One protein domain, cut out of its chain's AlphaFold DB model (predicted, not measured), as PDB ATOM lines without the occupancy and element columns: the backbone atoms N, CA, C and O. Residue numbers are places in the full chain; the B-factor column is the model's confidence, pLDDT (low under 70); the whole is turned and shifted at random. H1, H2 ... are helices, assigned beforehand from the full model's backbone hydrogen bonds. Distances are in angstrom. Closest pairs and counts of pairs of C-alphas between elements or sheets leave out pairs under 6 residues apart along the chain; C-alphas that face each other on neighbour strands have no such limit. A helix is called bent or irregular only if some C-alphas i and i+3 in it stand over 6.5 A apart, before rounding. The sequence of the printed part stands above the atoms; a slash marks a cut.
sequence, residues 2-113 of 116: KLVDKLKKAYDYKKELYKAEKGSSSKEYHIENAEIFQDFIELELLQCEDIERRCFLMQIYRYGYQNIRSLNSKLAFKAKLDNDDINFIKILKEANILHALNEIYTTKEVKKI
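AT A GLANCE: This is residues 2 to 113 of the 116 residues of an uncharacterized protein of Campylobacter lari (UniProt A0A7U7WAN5). The longest helix, H3, is bent, and its first arm H3a makes a row of three side-by-side helices with H2 and H1, running to and fro. The second arm H3b passes one end of H2, H4 packs on H3a, and the short H5 packs on H2, with H6 after it. The printed part has 112 residues with six named helices, H1 to H6 in chain order, and no named strand: all helix. It is compact, with a radius of gyration of the C-alphas of 14.4 A, and spans 43 by 38 by 21 A, only just flat.

HOW THE PARTS SIT: H3, residues 51 to 76, was assigned as one helix by its hydrogen bonds but is bent: C-alphas 62 and 65 are 7.6 A apart, and arms H3a, 51 to 62, and H3b, 65 to 76, stand at a steep tilt of 62 degrees. The hub H2, residues 33 to 47, touches H3a in a hairpin, at a shallow tilt of 26 degrees, closest at C-alphas of Ile 41 and Tyr 61, 6.2 A. H2 touches H3b with residues 33 to 38 alone, closest at C-alphas of Ala 34 and Tyr 65, 5.1 A. H1, residues 3 to 21, forms a hairpin with H2, at 21 degrees, a shallow tilt; the closest C-alphas, of Tyr 11 and Asp 39, are 6.1 A apart. H4, residues 83 to 94, touches H3a, closest at C-alphas of Phe 56 and Ile 91, 6.7 A. H5, residues 100 to 104, touches H2, closest at C-alphas of Asn 33 and Ile 104, 5.6 A. H6, residues 107 to 113, is close to but not clearly touching H5, with closest C-alphas of Leu 101 and Val 110 at 6.5 A. Every O i to N i+4 pair is within hydrogen-bond range in H1, H2, H3a, H3b, H4 and H6; in H5 0 of 1 is, beside 2 of 2 O i to N i+3 pairs.

IN THESE COORDINATES: H1 begins at C-alpha 3 (110.780, 142.449, 108.168) and is 27.3 A long; H2 is 21.7 A. H3a, H3b and H4 measure 16.6, 16.7 and 16.4 A. H6 ends at C-alpha 113 (117.567, 114.618, 91.254).

THE WHOLE: The farthest C-alphas, of Ser 25 and Ile 51, are 43.8 A apart. The printed part has no cut. The link from H1 to H2 is long, with 11 residues, and residues 22 to 29 are under pLDDT 70.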
ATOM      1  N   LYS A   2     109.140 142.397 112.781       85.44
ATOM      2  CA  LYS A   2     110.380 142.598 112.009       85.44
ATOM      3  C   LYS A   2     110.132 142.210 110.542       85.44
ATOM      4  O   LYS A   2     109.201 141.463 110.256       85.44
ATOM      5  N   LEU A   3     110.929 142.733 109.606       84.25
ATOM      6  CA  LEU A   3     110.780 142.449 108.168       84.25
ATOM      7  C   LEU A   3     110.791 140.938 107.873       84.25
ATOM      8  O   LEU A   3     109.924 140.451 107.155       84.25
ATOM      9  N   VAL A   4     111.706 140.203 108.510       88.25
ATOM     10  CA  VAL A   4     111.818 138.738 108.402       88.25
ATOM     11  C   VAL A   4     110.512 138.040 108.793       88.25
ATOM     12  O   VAL A   4     110.055 137.159 108.075       88.25
ATOM     13  N   ASP A   5     109.843 138.486 109.861       89.88
ATOM     14  CA  ASP A   5     108.566 137.904 110.295       89.88
ATOM     15  C   ASP A   5     107.452 138.106 109.252       89.88
ATOM     16  O   ASP A   5     106.574 137.257 109.101       89.88
ATOM     17  N   LYS A   6     107.459 139.243 108.537       88.31
ATOM     18  CA  LYS A   6     106.496 139.521 107.455       88.31
ATOM     19  C   LYS A   6     106.728 138.598 106.266       88.31
ATOM     20  O   LYS A   6     105.774 138.015 105.763       88.31
ATOM     21  N   LEU A   7     107.986 138.462 105.852       88.81
ATOM     22  CA  LEU A   7     108.369 137.620 104.721       88.81
ATOM     23  C   LEU A   7     108.116 136.145 105.019       88.81
ATOM     24  O   LEU A   7     107.562 135.443 104.180       88.81
ATOM     25  N   LYS A   8     108.402 135.696 106.246       92.19
ATOM     26  CA  LYS A   8     108.119 134.324 106.671       92.19
ATOM     27  C   LYS A   8     106.628 134.002 106.597       92.19
ATOM     28  O   LYS A   8     106.260 132.984 106.030       92.19
ATOM     29  N   LYS A   9     105.763 134.902 107.077       91.88
ATOM     30  CA  LYS A   9     104.303 134.732 106.960       91.88
ATOM     31  C   LYS A   9     103.832 134.662 105.507       91.88
ATOM     32  O   LYS A   9     102.961 133.858 105.199       91.88
ATOM     33  N   ALA A  10     104.388 135.496 104.628       89.19
ATOM     34  CA  ALA A  10     104.047 135.470 103.206       89.19
ATOM     35  C   ALA A  10     104.493 134.160 102.534       89.19
ATOM     36  O   ALA A  10     103.723 133.564 101.783       89.19
ATOM     37  N   TYR A  11     105.702 133.691 102.849       91.44
ATOM     38  CA  TYR A  11     106.231 132.407 102.393       91.44
ATOM     39  C   TYR A  11     105.372 131.228 102.871       91.44
ATOM     40  O   TYR A  11     104.953 130.403 102.058       91.44
ATOM     41  N   ASP A  12     105.049 131.176 104.166       91.62
ATOM     42  CA  ASP A  12     104.217 130.116 104.743       91.62
ATOM     43  C   ASP A  12     102.825 130.088 104.087       91.62
ATOM     44  O   ASP A  12     102.357 129.026 103.676       91.62
ATOM     45  N   TYR A  13     102.215 131.259 103.876       90.00
ATOM     46  CA  TYR A  13     100.930 131.384 103.184       90.00
ATOM     47  C   TYR A  13     100.979 130.867 101.737       90.00
ATOM     48  O   TYR A  13     100.124 130.083 101.322       90.00
ATOM     49  N   LYS A  14     102.007 131.240 100.963       88.56
ATOM     50  CA  LYS A  14     102.188 130.738  99.590       88.56
ATOM     51  C   LYS A  14     102.362 129.219  99.549       88.56
ATOM     52  O   LYS A  14     101.845 128.568  98.643       88.56
ATOM     53  N   LYS A  15     103.045 128.625 100.533       88.31
ATOM     54  CA  LYS A  15     103.170 127.160 100.626       88.31
ATOM     55  C   LYS A  15     101.840 126.479 100.882       88.31
ATOM     56  O   LYS A  15     101.593 125.414 100.317       88.31
ATOM     57  N   GLU A  16     101.016 127.042 101.758       88.19
ATOM     58  CA  GLU A  16      99.684 126.505 102.038       88.19
ATOM     59  C   GLU A  16      98.801 126.552 100.790       88.19
ATOM     60  O   GLU A  16      98.213 125.530 100.430       88.19
ATOM     61  N   LEU A  17      98.801 127.680 100.074       86.31
ATOM     62  CA  LEU A  17      98.104 127.818  98.793       86.31
ATOM     63  C   LEU A  17      98.588 126.797  97.758       86.31
ATOM     64  O   LEU A  17      97.784 126.052  97.202       86.31
ATOM     65  N   TYR A  18      99.902 126.680  97.564       84.38
ATOM     66  CA  TYR A  18     100.478 125.712  96.632       84.38
ATOM     67  C   TYR A  18     100.078 124.264  96.952       84.38
ATOM     68  O   TYR A  18      99.760 123.474  96.058       84.38
ATOM     69  N   LYS A  19     100.071 123.892  98.239       81.75
ATOM     70  CA  LYS A  19      99.628 122.562  98.678       81.75
ATOM     71  C   LYS A  19      98.143 122.336  98.398       81.75
ATOM     72  O   LYS A  19      97.789 121.236  97.977       81.75
ATOM     73  N   ALA A  20      97.301 123.346  98.608       81.88
ATOM     74  CA  ALA A  20      95.874 123.276  98.301       81.88
ATOM     75  C   ALA A  20      95.617 123.140  96.786       81.88
ATOM     76  O   ALA A  20      94.777 122.343  96.369       81.88
ATOM     77  N   GLU A  21      96.390 123.841  95.952       77.06
ATOM     78  CA  GLU A  21      96.281 123.792  94.487       77.06
ATOM     79  C   GLU A  21      96.721 122.455  93.885       77.06
ATOM     80  O   GLU A  21      96.143 122.011  92.894       77.06
ATOM     81  N   LYS A  22      97.704 121.768  94.483       69.31
ATOM     82  CA  LYS A  22      98.212 120.478  93.976       69.31
ATOM     83  C   LYS A  22      97.137 119.381  93.869       69.31
ATOM     84  O   LYS A  22      97.356 118.401  93.160       69.31
ATOM     85  N   GLY A  23      96.002 119.535  94.557       61.28
ATOM     86  CA  GLY A  23      94.844 118.637  94.491       61.28
ATOM     87  C   GLY A  23      93.599 119.231  93.823       61.28
ATOM     88  O   GLY A  23      92.589 118.534  93.738       61.28
ATOM     89  N   SER A  24      93.643 120.486  93.366       60.69
ATOM     90  CA  SER A  24      92.483 121.190  92.813       60.69
ATOM     91  C   SER A  24      92.537 121.280  91.288       60.69
ATOM     92  O   SER A  24      93.586 121.526  90.692       60.69
ATOM     93  N   SER A  25      91.384 121.123  90.635       57.56
ATOM     94  CA  SER A  25      91.213 121.393  89.202       57.56
ATOM     95  C   SER A  25      91.092 122.889  88.883       57.56
ATOM     96  O   SER A  25      91.206 123.265  87.716       57.56
ATOM     97  N   SER A  26      90.878 123.749  89.888       58.56
ATOM     98  CA  SER A  26      90.819 125.205  89.726       58.56
ATOM     99  C   SER A  26      92.143 125.853  90.142       58.56
ATOM    100  O   SER A  26      92.456 125.945  91.329       58.56
ATOM    101  N   LYS A  27      92.911 126.340  89.163       60.25
ATOM    102  CA  LYS A  27      94.100 127.178  89.392       60.25
ATOM    103  C   LYS A  27      93.712 128.655  89.439       60.25
ATOM    104  O   LYS A  27      94.050 129.415  88.538       60.25
ATOM    105  N   GLU A  28      92.910 129.034  90.427       63.31
ATOM    106  CA  GLU A  28      92.498 130.437  90.592       63.31
ATOM    107  C   GLU A  28      93.691 131.322  90.992       63.31
ATOM    108  O   GLU A  28      93.824 132.459  90.545       63.31
ATOM    109  N   TYR A  29      94.624 130.729  91.730       63.09
ATOM    110  CA  TYR A  29      95.978 131.207  91.936       63.09
ATOM    111  C   TYR A  29      96.902 130.135  91.323       63.09
ATOM    112  O   TYR A  29      96.529 128.963  91.238       63.09
ATOM    113  N   HIS A  30      98.027 130.524  90.721       74.56
ATOM    114  CA  HIS A  30      99.005 129.562  90.209       74.56
ATOM    115  C   HIS A  30     100.363 129.920  90.780       74.56
ATOM    116  O   HIS A  30     101.020 130.830  90.280       74.56
ATOM    117  N   ILE A  31     100.764 129.207  91.828       82.00
ATOM    118  CA  ILE A  31     102.083 129.391  92.437       82.00
ATOM    119  C   ILE A  31     103.066 128.409  91.798       82.00
ATOM    120  O   ILE A  31     102.891 127.188  91.862       82.00
ATOM    121  N   GLU A  32     104.123 128.931  91.177       85.25
ATOM    122  CA  GLU A  32     105.182 128.093  90.612       85.25
ATOM    123  C   GLU A  32     106.143 127.591  91.703       85.25
ATOM    124  O   GLU A  32     106.492 128.313  92.636       85.25
ATOM    125  N   ASN A  33     106.693 126.381  91.530       86.31
ATOM    126  CA  ASN A  33     107.765 125.866  92.398       86.31
ATOM    127  C   ASN A  33     108.945 126.850  92.512       86.31
ATOM    128  O   ASN A  33     109.592 126.929  93.552       86.31
ATOM    129  N   ALA A  34     109.232 127.584  91.431       87.88
ATOM    130  CA  ALA A  34     110.318 128.555  91.387       87.88
ATOM    131  C   ALA A  34     110.059 129.764  92.299       87.88
ATOM    132  O   ALA A  34     111.010 130.292  92.863       87.88
ATOM    133  N   GLU A  35     108.799 130.165  92.495       89.06
ATOM    134  CA  GLU A  35     108.440 131.257  93.407       89.06
ATOM    135  C   GLU A  35     108.639 130.850  94.866       89.06
ATOM    136  O   GLU A  35     109.295 131.563  95.620       89.06
ATOM    137  N   ILE A  36     108.159 129.662  95.246       90.44
ATOM    138  CA  ILE A  36     108.350 129.118  96.603       90.44
ATOM    139  C   ILE A  36     109.840 128.950  96.903       90.44
ATOM    140  O   ILE A  36     110.296 129.237  98.010       90.44
ATOM    141  N   PHE A  37     110.609 128.489  95.917       92.19
ATOM    142  CA  PHE A  37     112.053 128.377  96.052       92.19
ATOM    143  C   PHE A  37     112.707 129.749  96.241       92.19
ATOM    144  O   PHE A  37     113.524 129.901  97.143       92.19
ATOM    145  N   GLN A  38     112.336 130.754  95.445       91.62
ATOM    146  CA  GLN A  38     112.913 132.094  95.547       91.62
ATOM    147  C   GLN A  38     112.654 132.724  96.921       91.62
ATOM    148  O   GLN A  38     113.596 133.197  97.558       91.62
ATOM    149  N   ASP A  39     111.415 132.648  97.412       91.81
ATOM    150  CA  ASP A  39     111.045 133.159  98.735       91.81
ATOM    151  C   ASP A  39     111.858 132.477  99.855       91.81
ATOM    152  O   ASP A  39     112.295 133.128 100.806       91.81
ATOM    153  N   PHE A  40     112.106 131.165  99.737       92.81
ATOM    154  CA  PHE A  40     112.955 130.431 100.680       92.81
ATOM    155  C   PHE A  40     114.392 130.974 100.681       92.81
ATOM    156  O   PHE A  40     114.955 131.228 101.746       92.81
ATOM    157  N   ILE A  41     114.986 131.193  99.504       94.06
ATOM    158  CA  ILE A  41     116.360 131.710  99.388       94.06
ATOM    159  C   ILE A  41     116.477 133.125  99.955       94.06
ATOM    160  O   ILE A  41     117.458 133.429 100.634       94.06
ATOM    161  N   GLU A  42     115.486 133.983  99.719       92.75
ATOM    162  CA  GLU A  42     115.444 135.330 100.295       92.75
ATOM    163  C   GLU A  42     115.423 135.290 101.827       92.75
ATOM    164  O   GLU A  42     116.172 136.020 102.483       92.75
ATOM    165  N   LEU A  43     114.613 134.402 102.407       93.25
ATOM    166  CA  LEU A  43     114.562 134.210 103.854       93.25
ATOM    167  C   LEU A  43     115.887 133.699 104.421       93.25
ATOM    168  O   LEU A  43     116.320 134.195 105.465       93.25
ATOM    169  N   GLU A  44     116.529 132.746 103.749       93.06
ATOM    170  CA  GLU A  44     117.845 132.238 104.144       93.06
ATOM    171  C   GLU A  44     118.914 133.332 104.067       93.06
ATOM    172  O   GLU A  44     119.689 133.497 105.008       93.06
ATOM    173  N   LEU A  45     118.929 134.139 103.003       93.44
ATOM    174  CA  LEU A  45     119.867 135.256 102.843       93.44
ATOM    175  C   LEU A  45     119.752 136.287 103.966       93.44
ATOM    176  O   LEU A  45     120.772 136.744 104.483       93.44
ATOM    177  N   LEU A  46     118.524 136.637 104.357       91.69
ATOM    178  CA  LEU A  46     118.264 137.627 105.408       91.69
ATOM    179  C   LEU A  46     118.689 137.159 106.804       91.69
ATOM    180  O   LEU A  46     118.918 137.993 107.678       91.69
ATOM    181  N   GLN A  47     118.767 135.847 107.017       90.88
ATOM    182  CA  GLN A  47     119.098 135.233 108.305       90.88
ATOM    183  C   GLN A  47     120.527 134.676 108.350       90.88
ATOM    184  O   GLN A  47     121.013 134.313 109.417       90.88
ATOM    185  N   CYS A  48     121.215 134.595 107.209       93.12
ATOM    186  CA  CYS A  48     122.550 134.019 107.119       93.12
ATOM    187  C   CYS A  48     123.608 135.001 107.618       93.12
ATOM    188  O   CYS A  48     123.897 135.978 106.932       93.12
ATOM    189  N   GLU A  49     124.218 134.734 108.769       92.56
ATOM    190  CA  GLU A  49     125.332 135.534 109.308       92.56
ATOM    191  C   GLU A  49     126.693 135.139 108.712       92.56
ATOM    192  O   GLU A  49     127.590 135.973 108.613       92.56
ATOM    193  N   ASP A  50     126.821 133.891 108.260       94.62
ATOM    194  CA  ASP A  50     128.040 133.364 107.653       94.62
ATOM    195  C   ASP A  50     128.267 133.920 106.234       94.62
ATOM    196  O   ASP A  50     127.381 133.860 105.376       94.62
ATOM    197  N   ILE A  51     129.457 134.478 105.988       93.12
ATOM    198  CA  ILE A  51     129.788 135.174 104.734       93.12
ATOM    199  C   ILE A  51     129.953 134.186 103.576       93.12
ATOM    200  O   ILE A  51     129.472 134.454 102.474       93.12
ATOM    201  N   GLU A  52     130.614 133.053 103.812       90.94
ATOM    202  CA  GLU A  52     130.890 132.057 102.775       90.94
ATOM    203  C   GLU A  52     129.585 131.441 102.262       90.94
ATOM    204  O   GLU A  52     129.289 131.479 101.064       90.94
ATOM    205  N   ARG A  53     128.724 131.002 103.179       93.50
ATOM    206  CA  ARG A  53     127.373 130.529 102.877       93.50
ATOM    207  C   ARG A  53     126.542 131.601 102.181       93.50
ATOM    208  O   ARG A  53     125.817 131.288 101.234       93.50
ATOM    209  N   ARG A  54     126.649 132.868 102.599       93.94
ATOM    210  CA  ARG A  54     125.932 133.981 101.957       93.94
ATOM    211  C   ARG A  54     126.347 134.154 100.493       93.94
ATOM    212  O   ARG A  54     125.476 134.397  99.661       93.94
ATOM    213  N   CYS A  55     127.624 133.971 100.149       92.31
ATOM    214  CA  CYS A  55     128.084 134.003  98.757       92.31
ATOM    215  C   CYS A  55     127.391 132.932  97.902       92.31
ATOM    216  O   CYS A  55     126.877 133.252  96.827       92.31
ATOM    217  N   PHE A  56     127.307 131.691  98.388       92.62
ATOM    218  CA  PHE A  56     126.585 130.633  97.677       92.62
ATOM    219  C   PHE A  56     125.086 130.934  97.574       92.62
ATOM    220  O   PHE A  56     124.508 130.826  96.493       92.62
ATOM    221  N   LEU A  57     124.455 131.401  98.655       94.69
ATOM    222  CA  LEU A  57     123.046 131.805  98.641       94.69
ATOM    223  C   LEU A  57     122.764 132.927  97.629       94.69
ATOM    224  O   LEU A  57     121.737 132.894  96.958       94.69
ATOM    225  N   MET A  58     123.678 133.886  97.450       93.81
ATOM    226  CA  MET A  58     123.543 134.940  96.436       93.81
ATOM    227  C   MET A  58     123.656 134.398  95.006       93.81
ATOM    228  O   MET A  58     122.925 134.847  94.119       93.81
ATOM    229  N   GLN A  59     124.544 133.428  94.764       91.38
ATOM    230  CA  GLN A  59     124.624 132.749  93.464       91.38
ATOM    231  C   GLN A  59     123.317 132.013  93.155       91.38
ATOM    232  O   GLN A  59     122.785 132.120  92.047       91.38
ATOM    233  N   ILE A  60     122.765 131.326  94.157       94.31
ATOM    234  CA  ILE A  60     121.488 130.617  94.053       94.31
ATOM    235  C   ILE A  60     120.342 131.604  93.839       94.31
ATOM    236  O   ILE A  60     119.510 131.368  92.977       94.31
ATOM    237  N   TYR A  61     120.312 132.737  94.536       93.69
ATOM    238  CA  TYR A  61     119.289 133.769  94.344       93.69
ATOM    239  C   TYR A  61     119.264 134.316  92.909       93.69
ATOM    240  O   TYR A  61     118.193 134.577  92.361       93.69
ATOM    241  N   ARG A  62     120.437 134.461  92.277       91.25
ATOM    242  CA  ARG A  62     120.568 135.024  90.926       91.25
ATOM    243  C   ARG A  62     120.080 134.084  89.821       91.25
ATOM    244  O   ARG A  62     119.518 134.562  88.838       91.25
ATOM    245  N   TYR A  63     120.313 132.779  89.961       89.44
ATOM    246  CA  TYR A  63     120.059 131.795  88.893       89.44
ATOM    247  C   TYR A  63     119.043 130.706  89.265       89.44
ATOM    248  O   TYR A  63     118.550 129.984  88.399       89.44
ATOM    249  N   GLY A  64     118.684 130.595  90.542       88.69
ATOM    250  CA  GLY A  64     117.844 129.536  91.095       88.69
ATOM    251  C   GLY A  64     116.467 129.472  90.454       88.69
ATOM    252  O   GLY A  64     116.019 128.384  90.109       88.69
ATOM    253  N   TYR A  65     115.838 130.620  90.184       90.62
ATOM    254  CA  TYR A  65     114.556 130.678  89.475       90.62
ATOM    255  C   TYR A  65     114.595 129.950  88.117       90.62
ATOM    256  O   TYR A  65     113.739 129.111  87.824       90.62
ATOM    257  N   GLN A  66     115.615 130.226  87.298       91.94
ATOM    258  CA  GLN A  66     115.777 129.605  85.980       91.94
ATOM    259  C   GLN A  66     116.063 128.105  86.106       91.94
ATOM    260  O   GLN A  66     115.451 127.296  85.404       91.94
ATOM    261  N   ASN A  67     116.922 127.727  87.054       92.81
ATOM    262  CA  ASN A  67     117.279 126.332  87.295       92.81
ATOM    263  C   ASN A  67     116.083 125.503  87.784       92.81
ATOM    264  O   ASN A  67     115.866 124.392  87.303       92.81
ATOM    265  N   ILE A  68     115.242 126.044  88.672       93.12
ATOM    266  CA  ILE A  68     114.022 125.359  89.118       93.12
ATOM    267  C   ILE A  68     113.030 125.180  87.965       93.12
ATOM    268  O   ILE A  68     112.450 124.103  87.828       93.12
ATOM    269  N   ARG A  69     112.853 126.180  87.094       90.94
ATOM    270  CA  ARG A  69     111.992 126.024  85.906       90.94
ATOM    271  C   ARG A  69     112.529 124.981  84.927       90.94
ATOM    272  O   ARG A  69     111.743 124.187  84.406       90.94
ATOM    273  N   SER A  70     113.844 124.941  84.723       91.44
ATOM    274  CA  SER A  70     114.503 123.905  83.920       91.44
ATOM    275  C   SER A  70     114.237 122.507  84.492       91.44
ATOM    276  O   SER A  70     113.736 121.629  83.781       91.44
ATOM    277  N   LEU A  71     114.445 122.324  85.801       90.75
ATOM    278  CA  LEU A  71     114.157 121.067  86.498       90.75
ATOM    279  C   LEU A  71     112.681 120.662  86.381       90.75
ATOM    280  O   LEU A  71     112.398 119.506  86.069       90.75
ATOM    281  N   ASN A  72     111.740 121.598  86.556       88.25
ATOM    282  CA  ASN A  72     110.306 121.331  86.387       88.25
ATOM    283  C   ASN A  72     109.993 120.785  84.988       88.25
ATOM    284  O   ASN A  72     109.285 119.784  84.860       88.25
ATOM    285  N   SER A  73     110.542 121.417  83.947       89.62
ATOM    286  CA  SER A  73     110.366 120.974  82.561       89.62
ATOM    287  C   SER A  73     110.918 119.559  82.365       89.62
ATOM    288  O   SER A  73     110.214 118.658  81.903       89.62
ATOM    289  N   LYS A  74     112.152 119.306  82.817       90.56
ATOM    290  CA  LYS A  74     112.797 117.991  82.687       90.56
ATOM    291  C   LYS A  74     112.045 116.896  83.445       90.56
ATOM    292  O   LYS A  74     111.907 115.780  82.940       90.56
ATOM    293  N   LEU A  75     111.516 117.194  84.629       87.19
ATOM    294  CA  LEU A  75     110.690 116.257  85.390       87.19
ATOM    295  C   LEU A  75     109.371 115.946  84.673       87.19
ATOM    296  O   LEU A  75     109.037 114.765  84.538       87.19
ATOM    297  N   ALA A  76     108.675 116.964  84.156       87.00
ATOM    298  CA  ALA A  76     107.415 116.801  83.427       87.00
ATOM    299  C   ALA A  76     107.578 115.931  82.170       87.00
ATOM    300  O   ALA A  76     106.780 115.024  81.930       87.00
ATOM    301  N   PHE A  77     108.655 116.144  81.411       88.75
ATOM    302  CA  PHE A  77     108.938 115.401  80.178       88.75
ATOM    303  C   PHE A  77     109.787 114.140  80.385       88.75
ATOM    304  O   PHE A  77     110.170 113.489  79.415       88.75
ATOM    305  N   LYS A  78     110.088 113.767  81.638       86.19
ATOM    306  CA  LYS A  78     110.987 112.649  81.987       86.19
ATOM    307  C   LYS A  78     112.354 112.729  81.285       86.19
ATOM    308  O   LYS A  78     112.976 111.695  81.044       86.19
ATOM    309  N   ALA A  79     112.832 113.935  81.001       86.44
ATOM    310  CA  ALA A  79     114.147 114.165  80.423       86.44
ATOM    311  C   ALA A  79     115.265 113.806  81.419       86.44
ATOM    312  O   ALA A  79     115.031 113.669  82.629       86.44
ATOM    313  N   LYS A  80     116.477 113.626  80.882       86.69
ATOM    314  CA  LYS A  80     117.700 113.452  81.671       86.69
ATOM    315  C   LYS A  80     118.182 114.797  82.206       86.69
ATOM    316  O   LYS A  80     117.924 115.829  81.586       86.69
ATOM    317  N   LEU A  81     118.879 114.750  83.337       87.69
ATOM    318  CA  LEU A  81     119.608 115.898  83.856       87.69
ATOM    319  C   LEU A  81     120.893 116.113  83.052       87.69
ATOM    320  O   LEU A  81     121.467 115.155  82.526       87.69
ATOM    321  N   ASP A  82     121.313 117.366  82.933       88.69
ATOM    322  CA  ASP A  82     122.559 117.766  82.280       88.69
ATOM    323  C   ASP A  82     123.567 118.343  83.287       88.69
ATOM    324  O   ASP A  82     123.333 118.387  84.497       88.69
ATOM    325  N   ASN A  83     124.729 118.761  82.782       88.94
ATOM    326  CA  ASN A  83     125.804 119.295  83.617       88.94
ATOM    327  C   ASN A  83     125.392 120.560  84.383       88.94
ATOM    328  O   ASN A  83     125.895 120.778  85.487       88.94
ATOM    329  N   ASP A  84     124.490 121.371  83.831       90.00
ATOM    330  CA  ASP A  84     124.037 122.600  84.480       90.00
ATOM    331  C   ASP A  84     123.146 122.273  85.681       90.00
ATOM    332  O   ASP A  84     123.328 122.853  86.756       90.00
ATOM    333  N   ASP A  85     122.266 121.272  85.558       88.81
ATOM    334  CA  ASP A  85     121.478 120.780  86.695       88.81
ATOM    335  C   ASP A  85     122.383 120.222  87.802       88.81
ATOM    336  O   ASP A  85     122.197 120.530  88.983       88.81
ATOM    337  N   ILE A  86     123.386 119.417  87.432       87.69
ATOM    338  CA  ILE A  86     124.333 118.812  88.381       87.69
ATOM    339  C   ILE A  86     125.117 119.901  89.118       87.69
ATOM    340  O   ILE A  86     125.275 119.838  90.341       87.69
ATOM    341  N   ASN A  87     125.597 120.914  88.395       89.38
ATOM    342  CA  ASN A  87     126.301 122.048  88.989       89.38
ATOM    343  C   ASN A  87     125.392 122.833  89.933       89.38
ATOM    344  O   ASN A  87     125.806 123.160  91.044       89.38
ATOM    345  N   PHE A  88     124.135 123.061  89.553       91.50
ATOM    346  CA  PHE A  88     123.171 123.699  90.439       91.50
ATOM    347  C   PHE A  88     122.968 122.899  91.733       91.50
ATOM    348  O   PHE A  88     123.062 123.463  92.822       91.50
ATOM    349  N   ILE A  89     122.783 121.580  91.648       89.19
ATOM    350  CA  ILE A  89     122.626 120.700  92.820       89.19
ATOM    351  C   ILE A  89     123.866 120.736  93.726       89.19
ATOM    352  O   ILE A  89     123.726 120.713  94.952       89.19
ATOM    353  N   LYS A  90     125.076 120.796  93.155       88.06
ATOM    354  CA  LYS A  90     126.322 120.952  93.926       88.06
ATOM    355  C   LYS A  90     126.337 122.265  94.703       88.06
ATOM    356  O   LYS A  90     126.561 122.230  95.909       88.06
ATOM    357  N   ILE A  91     125.980 123.376  94.061       90.12
ATOM    358  CA  ILE A  91     125.897 124.688  94.718       90.12
ATOM    359  C   ILE A  91     124.873 124.657  95.869       90.12
ATOM    360  O   ILE A  91     125.137 125.186  96.948       90.12
ATOM    361  N   LEU A  92     123.727 123.978  95.705       92.00
ATOM    362  CA  LEU A  92     122.755 123.806  96.801       92.00
ATOM    363  C   LEU A  92     123.331 123.020  97.992       92.00
ATOM    364  O   LEU A  92     122.978 123.303  99.141       92.00
ATOM    365  N   LYS A  93     124.184 122.019  97.737       89.81
ATOM    366  CA  LYS A  93     124.879 121.256  98.788       89.81
ATOM    367  C   LYS A  93     125.910 122.122  99.506       89.81
ATOM    368  O   LYS A  93     125.924 122.116 100.732       89.81
ATOM    369  N   GLU A  94     126.709 122.883  98.762       88.38
ATOM    370  CA  GLU A  94     127.720 123.804  99.306       88.38
ATOM    371  C   GLU A  94     127.080 124.908 100.164       88.38
ATOM    372  O   GLU A  94     127.577 125.225 101.239       88.38
ATOM    373  N   ALA A  95     125.899 125.402  99.780       90.88
ATOM    374  CA  ALA A  95     125.106 126.335 100.589       90.88
ATOM    375  C   ALA A  95     124.378 125.696 101.795       90.88
ATOM    376  O   ALA A  95     123.722 126.406 102.567       90.88
ATOM    377  N   ASN A  96     124.452 124.370 101.963       89.62
ATOM    378  CA  ASN A  96     123.701 123.599 102.958       89.62
ATOM    379  C   ASN A  96     122.169 123.788 102.865       89.62
ATOM    380  O   ASN A  96     121.462 123.862 103.870       89.62
ATOM    381  N   ILE A  97     121.635 123.876 101.642       91.62
ATOM    382  CA  ILE A  97     120.197 124.075 101.390       91.62
ATOM    383  C   ILE A  97     119.601 123.078 100.400       91.62
ATOM    384  O   ILE A  97     118.524 123.308  99.857       91.62
ATOM    385  N   LEU A  98     120.247 121.934 100.165       89.75
ATOM    386  CA  LEU A  98     119.676 120.902  99.289       89.75
ATOM    387  C   LEU A  98     118.255 120.486  99.726       89.75
ATOM    388  O   LEU A  98     117.419 120.134  98.895       89.75
ATOM    389  N   HIS A  99     117.961 120.580 101.026       87.25
ATOM    390  CA  HIS A  99     116.640 120.317 101.588       87.25
ATOM    391  C   HIS A  99     115.542 121.264 101.071       87.25
ATOM    392  O   HIS A  99     114.379 120.873 101.109       87.25
ATOM    393  N   ALA A 100     115.881 122.435 100.517       89.12
ATOM    394  CA  ALA A 100     114.930 123.347  99.877       89.12
ATOM    395  C   ALA A 100     114.173 122.681  98.717       89.12
ATOM    396  O   ALA A 100     113.030 123.023  98.432       89.12
ATOM    397  N   LEU A 101     114.770 121.669  98.075       88.94
ATOM    398  CA  LEU A 101     114.083 120.887  97.049       88.94
ATOM    399  C   LEU A 101     112.926 120.057  97.624       88.94
ATOM    400  O   LEU A 101     111.928 119.876  96.935       88.94
ATOM    401  N   ASN A 102     113.010 119.597  98.879       83.06
ATOM    402  CA  ASN A 102     111.918 118.858  99.528       83.06
ATOM    403  C   ASN A 102     110.686 119.737  99.791       83.06
ATOM    404  O   ASN A 102     109.592 119.210  99.973       83.06
ATOM    405  N   GLU A 103     110.856 121.060  99.822       81.44
ATOM    406  CA  GLU A 103     109.751 121.995 100.047       81.44
ATOM    407  C   GLU A 103     108.837 122.128  98.825       81.44
ATOM    408  O   GLU A 103     107.660 122.457  98.968       81.44
ATOM    409  N   ILE A 104     109.361 121.845  97.628       86.06
ATOM    410  CA  ILE A 104     108.641 122.019  96.357       86.06
ATOM    411  C   ILE A 104     108.447 120.710  95.577       86.06
ATOM    412  O   ILE A 104     107.459 120.556  94.853       86.06
ATOM    413  N   TYR A 105     109.328 119.728  95.768       85.56
ATOM    414  CA  TYR A 105     109.283 118.432  95.101       85.56
ATOM    415  C   TYR A 105     108.936 117.300  96.067       85.56
ATOM    416  O   TYR A 105     109.302 117.295  97.241       85.56
ATOM    417  N   THR A 106     108.256 116.281  95.553       83.31
ATOM    418  CA  THR A 106     108.026 115.034  96.288       83.31
ATOM    419  C   THR A 106     109.339 114.281  96.506       83.31
ATOM    420  O   THR A 106     110.280 114.375  95.717       83.31
ATOM    421  N   THR A 107     109.389 113.421  97.526       78.62
ATOM    422  CA  THR A 107     110.573 112.593  97.815       78.62
ATOM    423  C   THR A 107     111.034 111.764  96.609       78.62
ATOM    424  O   THR A 107     112.226 111.502  96.460       78.62
ATOM    425  N   LYS A 108     110.114 111.339  95.732       82.56
ATOM    426  CA  LYS A 108     110.448 110.602  94.504       82.56
ATOM    427  C   LYS A 108     111.215 111.475  93.509       82.56
ATOM    428  O   LYS A 108     112.193 111.010  92.933       82.56
ATOM    429  N   GLU A 109     110.779 112.715  93.323       82.62
ATOM    430  CA  GLU A 109     111.422 113.689  92.438       82.62
ATOM    431  C   GLU A 109     112.793 114.093  92.989       82.62
ATOM    432  O   GLU A 109     113.777 114.026  92.260       82.62
ATOM    433  N   VAL A 110     112.900 114.370  94.294       81.38
ATOM    434  CA  VAL A 110     114.189 114.689  94.937       81.38
ATOM    435  C   VAL A 110     115.171 113.520  94.839       81.38
ATOM    436  O   VAL A 110     116.334 113.717  94.497       81.38
ATOM    437  N   LYS A 111     114.716 112.279  95.063       79.25
ATOM    438  CA  LYS A 111     115.554 111.082  94.873       79.25
ATOM    439  C   LYS A 111     116.013 110.903  93.428       79.25
ATOM    440  O   LYS A 111     117.075 110.332  93.228       79.25
ATOM    441  N   LYS A 112     115.220 111.331  92.441       77.75
ATOM    442  CA  LYS A 112     115.625 111.309  91.030       77.75
ATOM    443  C   LYS A 112     116.724 112.342  90.775       77.75
ATOM    444  O   LYS A 112     117.703 112.020  90.127       77.75
ATOM    445  N   ILE A 113     116.585 113.533  91.355       79.00
ATOM    446  CA  ILE A 113     117.567 114.618  91.254       79.00
ATOM    447  C   ILE A 113     118.895 114.254  91.935       79.00
ATOM    448  O   ILE A 113     119.956 114.573  91.426       79.00
TER     449      ILE A 113